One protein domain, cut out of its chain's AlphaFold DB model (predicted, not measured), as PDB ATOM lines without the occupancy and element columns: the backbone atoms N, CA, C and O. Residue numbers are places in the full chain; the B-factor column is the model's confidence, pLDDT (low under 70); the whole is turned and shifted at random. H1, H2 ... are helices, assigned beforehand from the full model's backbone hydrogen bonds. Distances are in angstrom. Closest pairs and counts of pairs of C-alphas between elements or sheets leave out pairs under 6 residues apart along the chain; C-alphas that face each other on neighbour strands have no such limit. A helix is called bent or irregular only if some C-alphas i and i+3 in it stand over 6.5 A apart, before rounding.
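AT A GLANCE: This is residues 36 to 79 and 217 to 311 of the 363 residues of an uncharacterized protein of Brevundimonas sp (UniProt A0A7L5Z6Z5). Two helical hairpins, H1 with H2 and H4 with H5, lie side by side along one long axis, with H6 packed on H2 and reaching between them; these five helices make an elongated bundle. Short H3 sits at one end, on the last residues of H1 and the early part of H4. The printed part has 139 residues with six named helices, H1 to H6 in order, and no named strand: all helix. It is compact, with a radius of gyration of the C-alphas of 15.7 A and spans of 48 by 28 by 23 A.

HOW THE PARTS SIT: H4, residues 233 to 260, touches H5, residues 266 to 286, as a hairpin, opposite ways at a shallow tilt of 16 degrees; their closest C-alphas, Ala 254 and Gly 272, are 4.1 A apart. With residues 239 to 246 alone H4 touches H1, residues 36 to 49, at a shallow tilt of 12 degrees, opposite ways; the closest C-alphas are Val 39 and Ser 246, 6.5 A. H1 and H2, residues 54 to 79, form a hairpin at 10 degrees, closest at the C-alphas of Val 44 and Gln 57, 5.6 A. H6, residues 300 to 311, touches H2, the same way at a shallow tilt of 25 degrees, closest at the C-alphas of Gly 63 and Ala 300, 4.2 A. H3, residues 224 to 231, touches H4 at a steep tilt of 40 degrees, closest at the C-alphas of Leu 229 and Gly 236, 3.9 A. H2 is apart from H4 and H5. Every O i to N i+4 pair is within hydrogen-bond range in H1, H3 and H5; H2 has 19 of 22, H4 22 of 24 and H6 6 of 8.

IN THESE COORDINATES: H4 begins at C-alpha 233 (151.199, 139.780, 135.723) and is 37.3 A long, with a kink of 36 degrees near residue 251. H2 is 38.7 A long, and only just irregular: C-alphas 72 and 75 are 6.7 A apart. H5 is 30.3 A, H1 19.9 A, H6 15.8 A and H3 10.5 A long; H6 ends at C-alpha 311 (123.604, 150.928, 117.182).

THE WHOLE: The C-alphas farthest apart, Pro 53 and Gly 264, are 49.0 A apart. Residues 80 to 216 are not printed, and C-alphas 79 and 217 are 41.5 A apart across the cut. The link from H5 to H6 is long, 13 residues. The mean pLDDT of the printed part is 78.9; residue 79, residues 253 to 269 and residues 294 to 298 are under 70.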
ATOM      1  N   ALA A  36     134.024 150.683 121.369       78.81
ATOM      2  CA  ALA A  36     134.749 150.294 120.177       78.81
ATOM      3  C   ALA A  36     136.165 150.891 120.162       78.81
ATOM      4  O   ALA A  36     137.106 150.195 119.797       78.81
ATOM      5  N   ALA A  37     136.345 152.135 120.617       82.50
ATOM      6  CA  ALA A  37     137.656 152.773 120.707       82.50
ATOM      7  C   ALA A  37     138.578 152.083 121.726       82.50
ATOM      8  O   ALA A  37     139.729 151.802 121.398       82.50
ATOM      9  N   THR A  38     138.085 151.762 122.928       80.62
ATOM     10  CA  THR A  38     138.847 151.016 123.944       80.62
ATOM     11  C   THR A  38     139.260 149.655 123.407       80.62
ATOM     12  O   THR A  38     140.423 149.286 123.479       80.62
ATOM     13  N   VAL A  39     138.317 148.950 122.799       80.19
ATOM     14  CA  VAL A  39     138.507 147.646 122.167       80.19
ATOM     15  C   VAL A  39     139.604 147.673 121.094       80.19
ATOM     16  O   VAL A  39     140.542 146.878 121.153       80.19
ATOM     17  N   VAL A  40     139.533 148.619 120.153       84.50
ATOM     18  CA  VAL A  40     140.536 148.776 119.089       84.50
ATOM     19  C   VAL A  40     141.888 149.169 119.681       84.50
ATOM     20  O   VAL A  40     142.906 148.591 119.307       84.50
ATOM     21  N   GLY A  41     141.908 150.111 120.628       86.94
ATOM     22  CA  GLY A  41     143.129 150.580 121.282       86.94
ATOM     23  C   GLY A  41     143.849 149.472 122.052       86.94
ATOM     24  O   GLY A  41     145.058 149.304 121.894       86.94
ATOM     25  N   THR A  42     143.111 148.666 122.822       82.88
ATOM     26  CA  THR A  42     143.656 147.488 123.510       82.88
ATOM     27  C   THR A  42     144.201 146.472 122.508       82.88
ATOM     28  O   THR A  42     145.294 145.954 122.723       82.88
ATOM     29  N   GLY A  43     143.504 146.230 121.392       85.88
ATOM     30  CA  GLY A  43     143.987 145.344 120.330       85.88
ATOM     31  C   GLY A  43     145.315 145.804 119.722       85.88
ATOM     32  O   GLY A  43     146.260 145.024 119.663       85.88
ATOM     33  N   VAL A  44     145.428 147.081 119.342       89.81
ATOM     34  CA  VAL A  44     146.666 147.655 118.777       89.81
ATOM     35  C   VAL A  44     147.824 147.575 119.773       89.81
ATOM     36  O   VAL A  44     148.927 147.169 119.409       89.81
ATOM     37  N   TRP A  45     147.577 147.924 121.038       89.44
ATOM     38  CA  TRP A  45     148.592 147.847 122.088       89.44
ATOM     39  C   TRP A  45     149.088 146.413 122.297       89.44
ATOM     40  O   TRP A  45     150.296 146.171 122.332       89.44
ATOM     41  N   LEU A  46     148.173 145.445 122.368       86.38
ATOM     42  CA  LEU A  46     148.526 144.040 122.537       86.38
ATOM     43  C   LEU A  46     149.248 143.455 121.314       86.38
ATOM     44  O   LEU A  46     150.194 142.690 121.482       86.38
ATOM     45  N   GLN A  47     148.873 143.852 120.095       88.75
ATOM     46  CA  GLN A  47     149.603 143.487 118.875       88.75
ATOM     47  C   GLN A  47     151.039 144.023 118.897       88.75
ATOM     48  O   GLN A  47     151.977 143.291 118.582       88.75
ATOM     49  N   ALA A  48     151.231 145.280 119.310       91.06
ATOM     50  CA  ALA A  48     152.561 145.868 119.446       91.06
ATOM     51  C   ALA A  48     153.410 145.116 120.482       91.06
ATOM     52  O   ALA A  48     154.571 144.800 120.219       91.06
ATOM     53  N   LEU A  49     152.818 144.755 121.625       87.44
ATOM     54  CA  LEU A  49     153.475 143.915 122.627       87.44
ATOM     55  C   LEU A  49     153.825 142.528 122.091       87.44
ATOM     56  O   LEU A  49     154.875 141.991 122.438       87.44
ATOM     57  N   ALA A  50     152.982 141.968 121.228       87.50
ATOM     58  CA  ALA A  50     153.204 140.671 120.613       87.50
ATOM     59  C   ALA A  50     154.218 140.678 119.458       87.50
ATOM     60  O   ALA A  50     154.469 139.635 118.859       87.50
ATOM     61  N   GLY A  51     154.822 141.831 119.151       89.38
ATOM     62  CA  GLY A  51     155.780 141.957 118.054       89.38
ATOM     63  C   GLY A  51     155.127 141.924 116.672       89.38
ATOM     64  O   GLY A  51     155.796 141.600 115.693       89.38
ATOM     65  N   ALA A  52     153.833 142.252 116.570       90.31
ATOM     66  CA  ALA A  52     153.144 142.320 115.289       90.31
ATOM     67  C   ALA A  52     153.820 143.338 114.352       90.31
ATOM     68  O   ALA A  52     154.208 144.427 114.804       90.31
ATOM     69  N   PRO A  53     153.901 143.054 113.041       92.06
ATOM     70  CA  PRO A  53     154.435 144.006 112.078       92.06
ATOM     71  C   PRO A  53     153.607 145.300 112.067       92.06
ATOM     72  O   PRO A  53     152.388 145.283 112.259       92.06
ATOM     73  N   LYS A  54     154.256 146.440 111.792       92.88
ATOM     74  CA  LYS A  54     153.592 147.761 111.761       92.88
ATOM     75  C   LYS A  54     152.404 147.805 110.795       92.88
ATOM     76  O   LYS A  54     151.427 148.492 111.069       92.88
ATOM     77  N   SER A  55     152.466 147.050 109.698       89.94
ATOM     78  CA  SER A  55     151.362 146.914 108.743       89.94
ATOM     79  C   SER A  55     150.101 146.343 109.397       89.94
ATOM     80  O   SER A  55     149.027 146.912 109.220       89.94
ATOM     81  N   ALA A  56     150.217 145.286 110.209       87.06
ATOM     82  CA  ALA A  56     149.086 144.690 110.922       87.06
ATOM     83  C   ALA A  56     148.455 145.674 111.920       87.06
ATOM     84  O   ALA A  56     147.234 145.821 111.959       87.06
ATOM     85  N   GLN A  57     149.291 146.421 112.647       90.56
ATOM     86  CA  GLN A  57     148.834 147.461 113.574       90.56
ATOM     87  C   GLN A  57     148.101 148.592 112.835       90.56
ATOM     88  O   GLN A  57     147.022 149.015 113.250       90.56
ATOM     89  N   MET A  58     148.647 149.063 111.705       89.94
ATOM     90  CA  MET A  58     148.005 150.086 110.869       89.94
ATOM     91  C   MET A  58     146.653 149.613 110.336       89.94
ATOM     92  O   MET A  58     145.687 150.371 110.355       89.94
ATOM     93  N   LEU A  59     146.560 148.357 109.901       86.50
ATOM     94  CA  LEU A  59     145.317 147.766 109.415       86.50
ATOM     95  C   LEU A  59     144.265 147.663 110.528       86.50
ATOM     96  O   LEU A  59     143.090 147.924 110.268       86.50
ATOM     97  N   GLN A  60     144.671 147.400 111.775       88.31
ATOM     98  CA  GLN A  60     143.773 147.449 112.933       88.31
ATOM     99  C   GLN A  60     143.278 148.873 113.225       88.31
ATOM    100  O   GLN A  60     142.087 149.070 113.463       88.31
ATOM    101  N   VAL A  61     144.158 149.880 113.164       90.19
ATOM    102  CA  VAL A  61     143.784 151.293 113.367       90.19
ATOM    103  C   VAL A  61     142.826 151.770 112.274       90.19
ATOM    104  O   VAL A  61     141.761 152.310 112.578       90.19
ATOM    105  N   VAL A  62     143.170 151.542 111.004       89.25
ATOM    106  CA  VAL A  62     142.338 151.924 109.853       89.25
ATOM    107  C   VAL A  62     141.009 151.177 109.894       89.25
ATOM    108  O   VAL A  62     139.952 151.792 109.758       89.25
ATOM    109  N   GLY A  63     141.042 149.869 110.148       86.62
ATOM    110  CA  GLY A  63     139.844 149.050 110.280       86.62
ATOM    111  C   GLY A  63     138.938 149.515 111.420       86.62
ATOM    112  O   GLY A  63     137.727 149.632 111.236       86.62
ATOM    113  N   GLY A  64     139.516 149.858 112.571       86.38
ATOM    114  CA  GLY A  64     138.797 150.428 113.706       86.38
ATOM    115  C   GLY A  64     138.164 151.783 113.388       86.38
ATOM    116  O   GLY A  64     136.992 151.998 113.696       86.38
ATOM    117  N   ALA A  65     138.887 152.677 112.708       88.75
ATOM    118  CA  ALA A  65     138.358 153.972 112.282       88.75
ATOM    119  C   ALA A  65     137.179 153.815 111.309       88.75
ATOM    120  O   ALA A  65     136.121 154.416 111.512       88.75
ATOM    121  N   VAL A  66     137.318 152.948 110.298       87.81
ATOM    122  CA  VAL A  66     136.233 152.610 109.363       87.81
ATOM    123  C   VAL A  66     135.036 152.035 110.119       87.81
ATOM    124  O   VAL A  66     133.900 152.444 109.879       87.81
ATOM    125  N   ALA A  67     135.272 151.139 111.079       86.00
ATOM    126  CA  ALA A  67     134.212 150.553 111.884       86.00
ATOM    127  C   ALA A  67     133.437 151.599 112.692       86.00
ATOM    128  O   ALA A  67     132.206 151.590 112.682       86.00
ATOM    129  N   LEU A  68     134.134 152.533 113.344       85.56
ATOM    130  CA  LEU A  68     133.515 153.621 114.104       85.56
ATOM    131  C   LEU A  68     132.637 154.514 113.218       85.56
ATOM    132  O   LEU A  68     131.514 154.850 113.607       85.56
ATOM    133  N   VAL A  69     133.112 154.853 112.015       87.69
ATOM    134  CA  VAL A  69     132.332 155.623 111.034       87.69
ATOM    135  C   VAL A  69     131.073 154.852 110.631       87.69
ATOM    136  O   VAL A  69     129.969 155.392 110.716       87.69
ATOM    137  N   LEU A  70     131.208 153.577 110.259       84.75
ATOM    138  CA  LEU A  70     130.080 152.742 109.838       84.75
ATOM    139  C   LEU A  70     129.036 152.573 110.948       84.75
ATOM    140  O   LEU A  70     127.847 152.782 110.702       84.75
ATOM    141  N   ILE A  71     129.457 152.299 112.185       82.38
ATOM    142  CA  ILE A  71     128.563 152.219 113.353       82.38
ATOM    143  C   ILE A  71     127.817 153.546 113.564       82.38
ATOM    144  O   ILE A  71     126.635 153.544 113.916       82.38
ATOM    145  N   GLY A  72     128.470 154.686 113.320       80.06
ATOM    146  CA  GLY A  72     127.842 156.008 113.374       80.06
ATOM    147  C   GLY A  72     126.770 156.233 112.297       80.06
ATOM    148  O   GLY A  72     125.758 156.890 112.570       80.06
ATOM    149  N   LEU A  73     126.960 155.663 111.103       81.62
ATOM    150  CA  LEU A  73     126.062 155.797 109.948       81.62
ATOM    151  C   LEU A  73     124.864 154.836 109.992       81.62
ATOM    152  O   LEU A  73     123.759 155.219 109.591       81.62
ATOM    153  N   VAL A  74     125.039 153.622 110.526       79.88
ATOM    154  CA  VAL A  74     123.995 152.579 110.591       79.88
ATOM    155  C   VAL A  74     122.661 153.103 111.158       79.88
ATOM    156  O   VAL A  74     121.639 152.924 110.495       79.88
ATOM    157  N   PRO A  75     122.600 153.840 112.289       72.44
ATOM    158  CA  PRO A  75     121.347 154.390 112.821       72.44
ATOM    159  C   PRO A  75     120.634 155.390 111.898       72.44
ATOM    160  O   PRO A  75     119.431 155.631 112.049       72.44
ATOM    161  N   ALA A  76     121.355 156.049 110.988       73.69
ATOM    162  CA  ALA A  76     120.757 156.967 110.024       73.69
ATOM    163  C   ALA A  76     120.045 156.202 108.903       73.69
ATOM    164  O   ALA A  76     118.909 156.540 108.571       73.69
ATOM    165  N   MET A  77     120.667 155.133 108.401       71.50
ATOM    166  CA  MET A  77     120.129 154.287 107.331       71.50
ATOM    167  C   MET A  77     119.020 153.352 107.834       71.50
ATOM    168  O   MET A  77     117.948 153.253 107.238       71.50
ATOM    169  N   ALA A  78     119.240 152.736 108.995       70.50
ATOM    170  CA  ALA A  78     118.367 151.751 109.625       70.50
ATOM    171  C   ALA A  78     116.936 152.239 109.897       70.50
ATOM    172  O   ALA A  78     116.003 151.438 109.941       70.50
ATOM    173  N   ARG A  79     116.735 153.551 110.074       68.00
ATOM    174  CA  ARG A  79     115.408 154.136 110.330       68.00
ATOM    175  C   ARG A  79     114.437 153.976 109.158       68.00
ATOM    176  O   ARG A  79     113.237 154.115 109.361       68.00
ATOM    177  N   PRO A 217     148.963 128.601 115.272       85.69
ATOM    178  CA  PRO A 217     148.567 129.867 115.851       85.69
ATOM    179  C   PRO A 217     149.529 131.008 115.561       85.69
ATOM    180  O   PRO A 217     150.721 130.960 115.872       85.69
ATOM    181  N   VAL A 218     148.986 132.120 115.071       86.81
ATOM    182  CA  VAL A 218     149.753 133.358 114.928       86.81
ATOM    183  C   VAL A 218     149.819 134.057 116.285       86.81
ATOM    184  O   VAL A 218     148.809 134.538 116.803       86.81
ATOM    185  N   ALA A 219     151.021 134.162 116.860       85.88
ATOM    186  CA  ALA A 219     151.238 134.655 118.228       85.88
ATOM    187  C   ALA A 219     150.562 136.007 118.532       85.88
ATOM    188  O   ALA A 219     150.014 136.204 119.615       85.88
ATOM    189  N   TRP A 220     150.561 136.931 117.567       84.62
ATOM    190  CA  TRP A 220     149.977 138.268 117.717       84.62
ATOM    191  C   TRP A 220     148.478 138.360 117.369       84.62
ATOM    192  O   TRP A 220     147.907 139.447 117.447       84.62
ATOM    193  N   VAL A 221     147.828 137.242 117.029       81.88
ATOM    194  CA  VAL A 221     146.386 137.152 116.722       81.88
ATOM    195  C   VAL A 221     145.658 136.210 117.689       81.88
ATOM    196  O   VAL A 221     144.572 136.537 118.171       81.88
ATOM    197  N   GLU A 222     146.252 135.056 117.983       84.62
ATOM    198  CA  GLU A 222     145.601 133.939 118.682       84.62
ATOM    199  C   GLU A 222     146.196 133.725 120.083       84.62
ATOM    200  O   GLU A 222     145.462 133.574 121.057       84.62
ATOM    201  N   GLY A 223     147.523 133.841 120.216       84.50
ATOM    202  CA  GLY A 223     148.265 133.656 121.473       84.50
ATOM    203  C   GLY A 223     148.450 134.920 122.323       84.50
ATOM    204  O   GLY A 223     149.268 134.942 123.244       84.50
ATOM    205  N   VAL A 224     147.741 136.003 122.004       85.25
ATOM    206  CA  VAL A 224     148.036 137.345 122.531       85.25
ATOM    207  C   VAL A 224     147.863 137.434 124.047       85.25
ATOM    208  O   VAL A 224     148.656 138.084 124.727       85.25
ATOM    209  N   ILE A 225     146.841 136.772 124.593       85.94
ATOM    210  CA  ILE A 225     146.577 136.781 126.036       85.94
ATOM    211  C   ILE A 225     147.634 135.963 126.782       85.94
ATOM    212  O   ILE A 225     148.147 136.408 127.806       85.94
ATOM    213  N   GLN A 226     147.998 134.795 126.253       88.31
ATOM    214  CA  GLN A 226     149.025 133.922 126.816       88.31
ATOM    215  C   GLN A 226     150.379 134.633 126.805       88.31
ATOM    216  O   GLN A 226     151.075 134.652 127.817       88.31
ATOM    217  N   LEU A 227     150.707 135.307 125.703       88.19
ATOM    218  CA  LEU A 227     151.923 136.100 125.590       88.19
ATOM    219  C   LEU A 227     151.923 137.290 126.559       88.19
ATOM    220  O   LEU A 227     152.934 137.560 127.206       88.19
ATOM    221  N   ALA A 228     150.791 137.983 126.711       88.94
ATOM    222  CA  ALA A 228     150.647 139.063 127.683       88.94
ATOM    223  C   ALA A 228     150.867 138.571 129.124       88.94
ATOM    224  O   ALA A 228     151.543 139.247 129.898       88.94
ATOM    225  N   LEU A 229     150.350 137.387 129.467       89.56
ATOM    226  CA  LEU A 229     150.567 136.748 130.768       89.56
ATOM    227  C   LEU A 229     152.035 136.349 130.975       89.56
ATOM    228  O   LEU A 229     152.580 136.597 132.048       89.56
ATOM    229  N   GLN A 230     152.697 135.806 129.949       91.62
ATOM    230  CA  GLN A 230     154.122 135.441 129.996       91.62
ATOM    231  C   GLN A 230     155.044 136.658 130.151       91.62
ATOM    232  O   GLN A 230     156.093 136.560 130.779       91.62
ATOM    233  N   ARG A 231     154.656 137.820 129.608       90.19
ATOM    234  CA  ARG A 231     155.416 139.073 129.753       90.19
ATOM    235  C   ARG A 231     155.324 139.691 131.148       90.19
ATOM    236  O   ARG A 231     156.148 140.540 131.477       90.19
ATOM    237  N   GLY A 232     154.334 139.307 131.950       93.06
ATOM    238  CA  GLY A 232     154.201 139.740 133.338       93.06
ATOM    239  C   GLY A 232     152.751 139.890 133.789       93.06
ATOM    240  O   GLY A 232     151.848 140.166 132.996       93.06
ATOM    241  N   THR A 233     152.533 139.774 135.101       92.19
ATOM    242  CA  THR A 233     151.199 139.780 135.723       92.19
ATOM    243  C   THR A 233     150.392 141.034 135.391       92.19
ATOM    244  O   THR A 233     149.196 140.937 135.122       92.19
ATOM    245  N   LEU A 234     151.029 142.212 135.367       90.69
ATOM    246  CA  LEU A 234     150.353 143.473 135.048       90.69
ATOM    247  C   LEU A 234     149.837 143.483 133.603       90.69
ATOM    248  O   LEU A 234     148.669 143.780 133.366       90.69
ATOM    249  N   THR A 235     150.684 143.105 132.647       87.31
ATOM    250  CA  THR A 235     150.343 143.056 131.219       87.31
ATOM    251  C   THR A 235     149.219 142.059 130.960       87.31
ATOM    252  O   THR A 235     148.235 142.394 130.301       87.31
ATOM    253  N   GLY A 236     149.316 140.864 131.546       88.31
ATOM    254  CA  GLY A 236     148.258 139.861 131.479       88.31
ATOM    255  C   GLY A 236     146.945 140.335 132.106       88.31
ATOM    256  O   GLY A 236     145.884 140.147 131.514       88.31
ATOM    257  N   THR A 237     147.001 141.027 133.249       88.06
ATOM    258  CA  THR A 237     145.807 141.587 133.908       88.06
ATOM    259  C   THR A 237     145.134 142.650 133.043       88.06
ATOM    260  O   THR A 237     143.912 142.643 132.923       88.06
ATOM    261  N   ILE A 238     145.901 143.532 132.394       86.00
ATOM    262  CA  ILE A 238     145.343 144.531 131.469       86.00
ATOM    263  C   ILE A 238     144.702 143.841 130.258       86.00
ATOM    264  O   ILE A 238     143.603 144.218 129.852       86.00
ATOM    265  N   ALA A 239     145.346 142.808 129.705       85.00
ATOM    266  CA  ALA A 239     144.835 142.064 128.557       85.00
ATOM    267  C   ALA A 239     143.499 141.363 128.872       85.00
ATOM    268  O   ALA A 239     142.504 141.550 128.169       85.00
ATOM    269  N   VAL A 240     143.454 140.612 129.976       85.25
ATOM    270  CA  VAL A 240     142.242 139.934 130.457       85.25
ATOM    271  C   VAL A 240     141.174 140.951 130.866       85.25
ATOM    272  O   VAL A 240     140.003 140.790 130.527       85.25
ATOM    273  N   GLY A 241     141.568 142.034 131.539       83.44
ATOM    274  CA  GLY A 241     140.678 143.123 131.934       83.44
ATOM    275  C   GLY A 241     140.009 143.794 130.735       83.44
ATOM    276  O   GLY A 241     138.800 144.006 130.761       83.44
ATOM    277  N   GLY A 242     140.751 144.057 129.655       81.06
ATOM    278  CA  GLY A 242     140.205 144.597 128.406       81.06
ATOM    279  C   GLY A 242     139.214 143.647 127.728       81.06
ATOM    280  O   GLY A 242     138.162 144.072 127.250       81.06
ATOM    281  N   LEU A 243     139.501 142.344 127.757       80.12
ATOM    282  CA  LEU A 243     138.620 141.307 127.223       80.12
ATOM    283  C   LEU A 243     137.302 141.224 128.005       80.12
ATOM    284  O   LEU A 243     136.224 141.289 127.413       80.12
ATOM    285  N   ILE A 244     137.379 141.167 129.338       82.44
ATOM    286  CA  ILE A 244     136.211 141.185 130.227       82.44
ATOM    287  C   ILE A 244     135.428 142.486 130.046       82.44
ATOM    288  O   ILE A 244     134.203 142.450 129.924       82.44
ATOM    289  N   ALA A 245     136.118 143.626 129.970       79.44
ATOM    290  CA  ALA A 245     135.491 144.919 129.733       79.44
ATOM    291  C   ALA A 245     134.728 144.933 128.402       79.44
ATOM    292  O   ALA A 245     133.615 145.445 128.365       79.44
ATOM    293  N   SER A 246     135.251 144.315 127.336       77.06
ATOM    294  CA  SER A 246     134.544 144.219 126.050       77.06
ATOM    295  C   SER A 246     133.221 143.445 126.162       77.06
ATOM    296  O   SER A 246     132.182 143.927 125.703       77.06
ATOM    297  N   VAL A 247     133.227 142.293 126.849       78.94
ATOM    298  CA  VAL A 247     132.028 141.475 127.107       78.94
ATOM    299  C   VAL A 247     131.036 142.269 127.952       78.94
ATOM    300  O   VAL A 247     129.862 142.394 127.594       78.94
ATOM    301  N   ALA A 248     131.516 142.845 129.058       78.12
ATOM    302  CA  ALA A 248     130.716 143.633 129.983       78.12
ATOM    303  C   ALA A 248     130.096 144.849 129.294       78.12
ATOM    304  O   ALA A 248     128.976 145.225 129.616       78.12
ATOM    305  N   LEU A 249     130.780 145.440 128.320       73.94
ATOM    306  CA  LEU A 249     130.321 146.624 127.614       73.94
ATOM    307  C   LEU A 249     129.289 146.307 126.532       73.94
ATOM    308  O   LEU A 249     128.301 147.034 126.420       73.94
ATOM    309  N   ILE A 250     129.436 145.193 125.808       74.75
ATOM    310  CA  ILE A 250     128.375 144.661 124.934       74.75
ATOM    311  C   ILE A 250     127.137 144.327 125.777       74.75
ATOM    312  O   ILE A 250     126.024 144.746 125.445       74.75
ATOM    313  N   ALA A 251     127.332 143.657 126.917       74.06
ATOM    314  CA  ALA A 251     126.261 143.349 127.860       74.06
ATOM    315  C   ALA A 251     125.626 144.621 128.449       74.06
ATOM    316  O   ALA A 251     124.406 144.722 128.520       74.06
ATOM    317  N   ALA A 252     126.409 145.633 128.812       70.06
ATOM    318  CA  ALA A 252     125.913 146.898 129.346       70.06
ATOM    319  C   ALA A 252     125.125 147.680 128.287       70.06
ATOM    320  O   ALA A 252     124.050 148.200 128.583       70.06
ATOM    321  N   CYS A 253     125.585 147.697 127.033       65.62
ATOM    322  CA  CYS A 253     124.832 148.267 125.916       65.62
ATOM    323  C   CYS A 253     123.492 147.542 125.690       65.62
ATOM    324  O   CYS A 253     122.531 148.172 125.252       65.62
ATOM    325  N   ALA A 254     123.398 146.255 126.045       64.06
ATOM    326  CA  ALA A 254     122.152 145.490 126.068       64.06
ATOM    327  C   ALA A 254     121.239 145.839 127.255       64.06
ATOM    328  O   ALA A 254     120.021 145.958 127.112       64.06
ATOM    329  N   TRP A 255     121.832 145.963 128.445       60.91
ATOM    330  CA  TRP A 255     121.126 146.013 129.727       60.91
ATOM    331  C   TRP A 255     120.693 147.418 130.142       60.91
ATOM    332  O   TRP A 255     119.583 147.598 130.647       60.91
ATOM    333  N   ILE A 256     121.548 148.420 129.918       57.28
ATOM    334  CA  ILE A 256     121.319 149.815 130.321       57.28
ATOM    335  C   ILE A 256     120.039 150.364 129.673       57.28
ATOM    336  O   ILE A 256     119.208 150.905 130.405       57.28
ATOM    337  N   PRO A 257     119.779 150.166 128.363       52.22
ATOM    338  CA  PRO A 257     118.489 150.531 127.794       52.22
ATOM    339  C   PRO A 257     117.336 149.746 128.433       52.22
ATOM    340  O   PRO A 257     116.300 150.329 128.716       52.22
ATOM    341  N   GLY A 258     117.499 148.447 128.706       50.28
ATOM    342  CA  GLY A 258     116.438 147.597 129.261       50.28
ATOM    343  C   GLY A 258     115.928 148.036 130.639       50.28
ATOM    344  O   GLY A 258     114.722 147.987 130.877       50.28
ATOM    345  N   ARG A 259     116.813 148.508 131.530       44.09
ATOM    346  CA  ARG A 259     116.433 148.979 132.878       44.09
ATOM    347  C   ARG A 259     116.031 150.453 132.931       44.09
ATOM    348  O   ARG A 259     115.007 150.765 133.531       44.09
ATOM    349  N   LEU A 260     116.780 151.355 132.286       41.50
ATOM    350  CA  LEU A 260     116.449 152.793 132.289       41.50
ATOM    351  C   LEU A 260     115.184 153.117 131.490       41.50
ATOM    352  O   LEU A 260     114.604 154.183 131.676       41.50
ATOM    353  N   LEU A 261     114.755 152.231 130.585       43.28
ATOM    354  CA  LEU A 261     113.590 152.498 129.752       43.28
ATOM    355  C   LEU A 261     112.252 152.115 130.383       43.28
ATOM    356  O   LEU A 261     111.283 152.474 129.729       43.28
ATOM    357  N   SER A 262     112.168 151.418 131.537       38.25
ATOM    358  CA  SER A 262     110.941 150.967 132.271       38.25
ATOM    359  C   SER A 262     109.709 150.583 131.415       38.25
ATOM    360  O   SER A 262     108.563 150.546 131.862       38.25
ATOM    361  N   THR A 263     109.933 150.314 130.142       40.84
ATOM    362  CA  THR A 263     108.960 150.045 129.102       40.84
ATOM    363  C   THR A 263     109.265 148.609 128.780       40.84
ATOM    364  O   THR A 263     110.424 148.314 128.511       40.84
ATOM    365  N   GLY A 264     108.283 147.713 128.896       44.00
ATOM    366  CA  GLY A 264     108.421 146.264 128.699       44.00
ATOM    367  C   GLY A 264     108.884 145.860 127.291       44.00
ATOM    368  O   GLY A 264     108.186 145.149 126.585       44.00
ATOM    369  N   ARG A 265     110.049 146.349 126.866       52.66
ATOM    370  CA  ARG A 265     110.715 146.181 125.580       52.66
ATOM    371  C   ARG A 265     111.695 145.020 125.716       52.66
ATOM    372  O   ARG A 265     112.906 145.213 125.782       52.66
ATOM    373  N   SER A 266     111.144 143.814 125.792       55.00
ATOM    374  CA  SER A 266     111.872 142.549 125.958       55.00
ATOM    375  C   SER A 266     112.839 142.223 124.806       55.00
ATOM    376  O   SER A 266     113.818 141.515 125.019       55.00
ATOM    377  N   GLY A 267     112.615 142.750 123.595       57.56
ATOM    378  CA  GLY A 267     113.439 142.433 122.417       57.56
ATOM    379  C   GLY A 267     114.848 143.047 122.422       57.56
ATOM    380  O   GLY A 267     115.810 142.401 122.003       57.56
ATOM    381  N   LEU A 268     115.011 144.274 122.936       59.56
ATOM    382  CA  LEU A 268     116.314 144.962 122.927       59.56
ATOM    383  C   LEU A 268     117.274 144.374 123.974       59.56
ATOM    384  O   LEU A 268     118.455 144.179 123.690       59.56
ATOM    385  N   SER A 269     116.747 144.030 125.154       67.50
ATOM    386  CA  SER A 269     117.509 143.332 126.193       67.50
ATOM    387  C   SER A 269     117.888 141.919 125.752       67.50
ATOM    388  O   SER A 269     119.018 141.497 125.986       67.50
ATOM    389  N   ARG A 270     116.992 141.211 125.048       73.94
ATOM    390  CA  ARG A 270     117.284 139.882 124.496       73.94
ATOM    391  C   ARG A 270     118.361 139.923 123.422       73.94
ATOM    392  O   ARG A 270     119.282 139.117 123.476       73.94
ATOM    393  N   THR A 271     118.263 140.852 122.471       77.25
ATOM    394  CA  THR A 271     119.248 140.988 121.385       77.25
ATOM    395  C   THR A 271     120.642 141.185 121.949       77.25
ATOM    396  O   THR A 271     121.553 140.430 121.630       77.25
ATOM    397  N   GLY A 272     120.809 142.165 122.833       77.94
ATOM    398  CA  GLY A 272     122.126 142.425 123.380       77.94
ATOM    399  C   GLY A 272     122.604 141.340 124.360       77.94
ATOM    400  O   GLY A 272     123.805 141.119 124.440       77.94
ATOM    401  N   TRP A 273     121.709 140.605 125.038       78.19
ATOM    402  CA  TRP A 273     122.098 139.417 125.813       78.19
ATOM    403  C   TRP A 273     122.608 138.289 124.911       78.19
ATOM    404  O   TRP A 273     123.674 137.744 125.175       78.19
ATOM    405  N   LEU A 274     121.906 137.975 123.817       81.44
ATOM    406  CA  LEU A 274     122.344 136.965 122.848       81.44
ATOM    407  C   LEU A 274     123.665 137.353 122.192       81.44
ATOM    408  O   LEU A 274     124.525 136.499 121.989       81.44
ATOM    409  N   LEU A 275     123.839 138.646 121.906       82.50
ATOM    410  CA  LEU A 275     125.113 139.156 121.438       82.50
ATOM    411  C   LEU A 275     126.196 138.978 122.520       82.50
ATOM    412  O   LEU A 275     127.234 138.387 122.258       82.50
ATOM    413  N   ALA A 276     125.956 139.392 123.762       82.62
ATOM    414  CA  ALA A 276     126.929 139.209 124.838       82.62
ATOM    415  C   ALA A 276     127.314 137.732 125.045       82.62
ATOM    416  O   ALA A 276     128.490 137.431 125.224       82.62
ATOM    417  N   VAL A 277     126.349 136.811 124.964       83.56
ATOM    418  CA  VAL A 277     126.579 135.362 125.063       83.56
ATOM    419  C   VAL A 277     127.398 134.840 123.884       83.56
ATOM    420  O   VAL A 277     128.370 134.120 124.096       83.56
ATOM    421  N   GLY A 278     127.057 135.221 122.651       83.94
ATOM    422  CA  GLY A 278     127.834 134.831 121.473       83.94
ATOM    423  C   GLY A 278     129.257 135.389 121.499       83.94
ATOM    424  O   GLY A 278     130.206 134.679 121.178       83.94
ATOM    425  N   TRP A 279     129.415 136.635 121.947       84.00
ATOM    426  CA  TRP A 279     130.714 137.271 122.135       84.00
ATOM    427  C   TRP A 279     131.533 136.544 123.200       84.00
ATOM    428  O   TRP A 279     132.684 136.193 122.960       84.00
ATOM    429  N   ALA A 280     130.930 136.242 124.352       83.81
ATOM    430  CA  ALA A 280     131.578 135.492 125.421       83.81
ATOM    431  C   ALA A 280     131.996 134.084 124.968       83.81
ATOM    432  O   ALA A 280     133.086 133.643 125.315       83.81
ATOM    433  N   ALA A 281     131.181 133.401 124.159       84.94
ATOM    434  CA  ALA A 281     131.530 132.102 123.585       84.94
ATOM    435  C   ALA A 281     132.749 132.191 122.655       84.94
ATOM    436  O   ALA A 281     133.659 131.369 122.755       84.94
ATOM    437  N   MET A 282     132.796 133.219 121.799       84.00
ATOM    438  CA  MET A 282     133.941 133.492 120.924       84.00
ATOM    439  C   MET A 282     135.212 133.807 121.715       84.00
ATOM    440  O   MET A 282     136.294 133.321 121.396       84.00
ATOM    441  N   VAL A 283     135.086 134.601 122.774       83.69
ATOM    442  CA  VAL A 283     136.187 134.886 123.693       83.69
ATOM    443  C   VAL A 283     136.671 133.599 124.366       83.69
ATOM    444  O   VAL A 283     137.865 133.316 124.354       83.69
ATOM    445  N   ALA A 284     135.753 132.793 124.902       84.69
ATOM    446  CA  ALA A 284     136.074 131.565 125.619       84.69
ATOM    447  C   ALA A 284     136.794 130.542 124.732       84.69
ATOM    448  O   ALA A 284     137.798 129.977 125.158       84.69
ATOM    449  N   ILE A 285     136.335 130.333 123.491       81.38
ATOM    450  CA  ILE A 285     137.009 129.409 122.569       81.38
ATOM    451  C   ILE A 285     138.399 129.922 122.177       81.38
ATOM    452  O   ILE A 285     139.337 129.137 122.074       81.38
ATOM    453  N   SER A 286     138.567 131.242 122.060       82.06
ATOM    454  CA  SER A 286     139.854 131.855 121.711       82.06
ATOM    455  C   SER A 286     140.873 131.796 122.851       82.06
ATOM    456  O   SER A 286     142.072 131.841 122.596       82.06
ATOM    457  N   LEU A 287     140.446 131.632 124.113       83.56
ATOM    458  CA  LEU A 287     141.370 131.435 125.245       83.56
ATOM    459  C   LEU A 287     142.186 130.140 125.134       83.56
ATOM    460  O   LEU A 287     143.205 130.010 125.811       83.56
ATOM    461  N   ARG A 288     141.792 129.210 124.257       81.75
ATOM    462  CA  ARG A 288     142.619 128.049 123.906       81.75
ATOM    463  C   ARG A 288     143.892 128.427 123.146       81.75
ATOM    464  O   ARG A 288     144.807 127.621 123.085       81.75
ATOM    465  N   GLY A 289     143.956 129.640 122.591       74.31
ATOM    466  CA  GLY A 289     145.100 130.130 121.824       74.31
ATOM    467  C   GLY A 289     145.185 129.581 120.401       74.31
ATOM    468  O   GLY A 289     146.179 129.828 119.740       74.31
ATOM    469  N   GLU A 290     144.163 128.852 119.946       78.56
ATOM    470  CA  GLU A 290     144.071 128.222 118.614       78.56
ATOM    471  C   GLU A 290     143.200 129.027 117.633       78.56
ATOM    472  O   GLU A 290     142.976 128.612 116.500       78.56
ATOM    473  N   TYR A 291     142.598 130.124 118.104       77.06
ATOM    474  CA  TYR A 291     141.633 130.904 117.338       77.06
ATOM    475  C   TYR A 291     141.871 132.395 117.541       77.06
ATOM    476  O   TYR A 291     142.273 132.812 118.635       77.06
ATOM    477  N   PRO A 292     141.574 133.224 116.526       76.06
ATOM    478  CA  PRO A 292     141.763 134.659 116.619       76.06
ATOM    479  C   PRO A 292     140.888 135.234 117.724       76.06
ATOM    480  O   PRO A 292     139.663 135.107 117.694       76.06
ATOM    481  N   MET A 293     141.522 135.910 118.684       75.19
ATOM    482  CA  MET A 293     140.805 136.592 119.753       75.19
ATOM    483  C   MET A 293     139.896 137.670 119.154       75.19
ATOM    484  O   MET A 293     140.400 138.560 118.464       75.19
ATOM    485  N   PRO A 294     138.579 137.666 119.425       64.06
ATOM    486  CA  PRO A 294     137.702 138.734 118.978       64.06
ATOM    487  C   PRO A 294     138.261 140.078 119.430       64.06
ATOM    488  O   PRO A 294     138.641 140.246 120.591       64.06
ATOM    489  N   VAL A 295     138.300 141.049 118.511       59.88
ATOM    490  CA  VAL A 295     138.649 142.456 118.781       59.88
ATOM    491  C   VAL A 295     140.122 142.767 119.073       59.88
ATOM    492  O   VAL A 295     140.577 143.870 118.771       59.88
ATOM    493  N   ILE A 296     140.879 141.802 119.585       58.22
ATOM    494  CA  ILE A 296     142.343 141.876 119.690       58.22
ATOM    495  C   ILE A 296     142.983 141.364 118.385       58.22
ATOM    496  O   ILE A 296     144.015 141.867 117.935       58.22
ATOM    497  N   GLY A 297     142.302 140.420 117.736       55.38
ATOM    498  CA  GLY A 297     142.584 139.929 116.403       55.38
ATOM    499  C   GLY A 297     142.297 140.979 115.335       55.38
ATOM    500  O   GLY A 297     141.366 141.783 115.417       55.38
ATOM    501  N   TYR A 298     143.160 140.954 114.334       66.00
ATOM    502  CA  TYR A 298     143.142 141.791 113.148       66.00
ATOM    503  C   TYR A 298     141.757 141.849 112.467       66.00
ATOM    504  O   TYR A 298     141.180 140.813 112.133       66.00
ATOM    505  N   GLY A 299     141.253 143.058 112.192       75.50
ATOM    506  CA  GLY A 299     140.170 143.293 111.229       75.50
ATOM    507  C   GLY A 299     138.965 144.094 111.739       75.50
ATOM    508  O   GLY A 299     138.477 143.930 112.855       75.50
ATOM    509  N   ALA A 300     138.414 144.937 110.858       82.00
ATOM    510  CA  ALA A 300     137.255 145.793 111.138       82.00
ATOM    511  C   ALA A 300     135.936 145.023 111.340       82.00
ATOM    512  O   ALA A 300     134.995 145.545 111.941       82.00
ATOM    513  N   SER A 301     135.845 143.799 110.810       86.75
ATOM    514  CA  SER A 301     134.614 143.004 110.734       86.75
ATOM    515  C   SER A 301     134.001 142.731 112.106       86.75
ATOM    516  O   SER A 301     132.787 142.837 112.258       86.75
ATOM    517  N   TRP A 302     134.825 142.457 113.120       85.50
ATOM    518  CA  TRP A 302     134.373 142.246 114.496       85.50
ATOM    519  C   TRP A 302     133.732 143.498 115.088       85.50
ATOM    520  O   TRP A 302     132.629 143.443 115.627       85.50
ATOM    521  N   VAL A 303     134.377 144.653 114.936       83.94
ATOM    522  CA  VAL A 303     133.855 145.911 115.483       83.94
ATOM    523  C   VAL A 303     132.576 146.315 114.747       83.94
ATOM    524  O   VAL A 303     131.568 146.610 115.387       83.94
ATOM    525  N   ILE A 304     132.578 146.253 113.409       85.06
ATOM    526  CA  ILE A 304     131.405 146.568 112.579       85.06
ATOM    527  C   ILE A 304     130.247 145.639 112.926       85.06
ATOM    528  O   ILE A 304     129.154 146.112 113.234       85.06
ATOM    529  N   GLY A 305     130.466 144.329 112.867       87.06
ATOM    530  CA  GLY A 305     129.404 143.344 112.981       87.06
ATOM    531  C   GLY A 305     128.761 143.321 114.358       87.06
ATOM    532  O   GLY A 305     127.544 143.232 114.450       87.06
ATOM    533  N   TRP A 306     129.539 143.480 115.426       83.44
ATOM    534  CA  TRP A 306     129.015 143.462 116.791       83.44
ATOM    535  C   TRP A 306     128.509 144.830 117.259       83.44
ATOM    536  O   TRP A 306     127.522 144.914 117.994       83.44
ATOM    537  N   GLY A 307     129.121 145.920 116.787       80.94
ATOM    538  CA  GLY A 307     128.693 147.283 117.098       80.94
ATOM    539  C   GLY A 307     127.441 147.725 116.334       80.94
ATOM    540  O   GLY A 307     126.593 148.428 116.892       80.94
ATOM    541  N   SER A 308     127.277 147.296 115.078       82.31
ATOM    542  CA  SER A 308     126.172 147.753 114.217       82.31
ATOM    543  C   SER A 308     124.788 147.351 114.741       82.31
ATOM    544  O   SER A 308     123.928 148.228 114.814       82.31
ATOM    545  N   PRO A 309     124.539 146.105 115.185       79.38
ATOM    546  CA  PRO A 309     123.280 145.711 115.816       79.38
ATOM    547  C   PRO A 309     122.931 146.495 117.079       79.38
ATOM    548  O   PRO A 309     121.765 146.826 117.289       79.38
ATOM    549  N   LEU A 310     123.928 146.830 117.906       75.94
ATOM    550  CA  LEU A 310     123.733 147.626 119.124       75.94
ATOM    551  C   LEU A 310     123.373 149.081 118.792       75.94
ATOM    552  O   LEU A 310     122.551 149.707 119.467       75.94
ATOM    553  N   ALA A 311     123.956 149.620 117.719       75.94
ATOM    554  CA  ALA A 311     123.604 150.928 117.182       75.94
ATOM    555  C   ALA A 311     122.243 150.909 116.452       75.94
ATOM    556  O   ALA A 311     121.509 151.907 116.456       75.94
TER     557      ALA A 311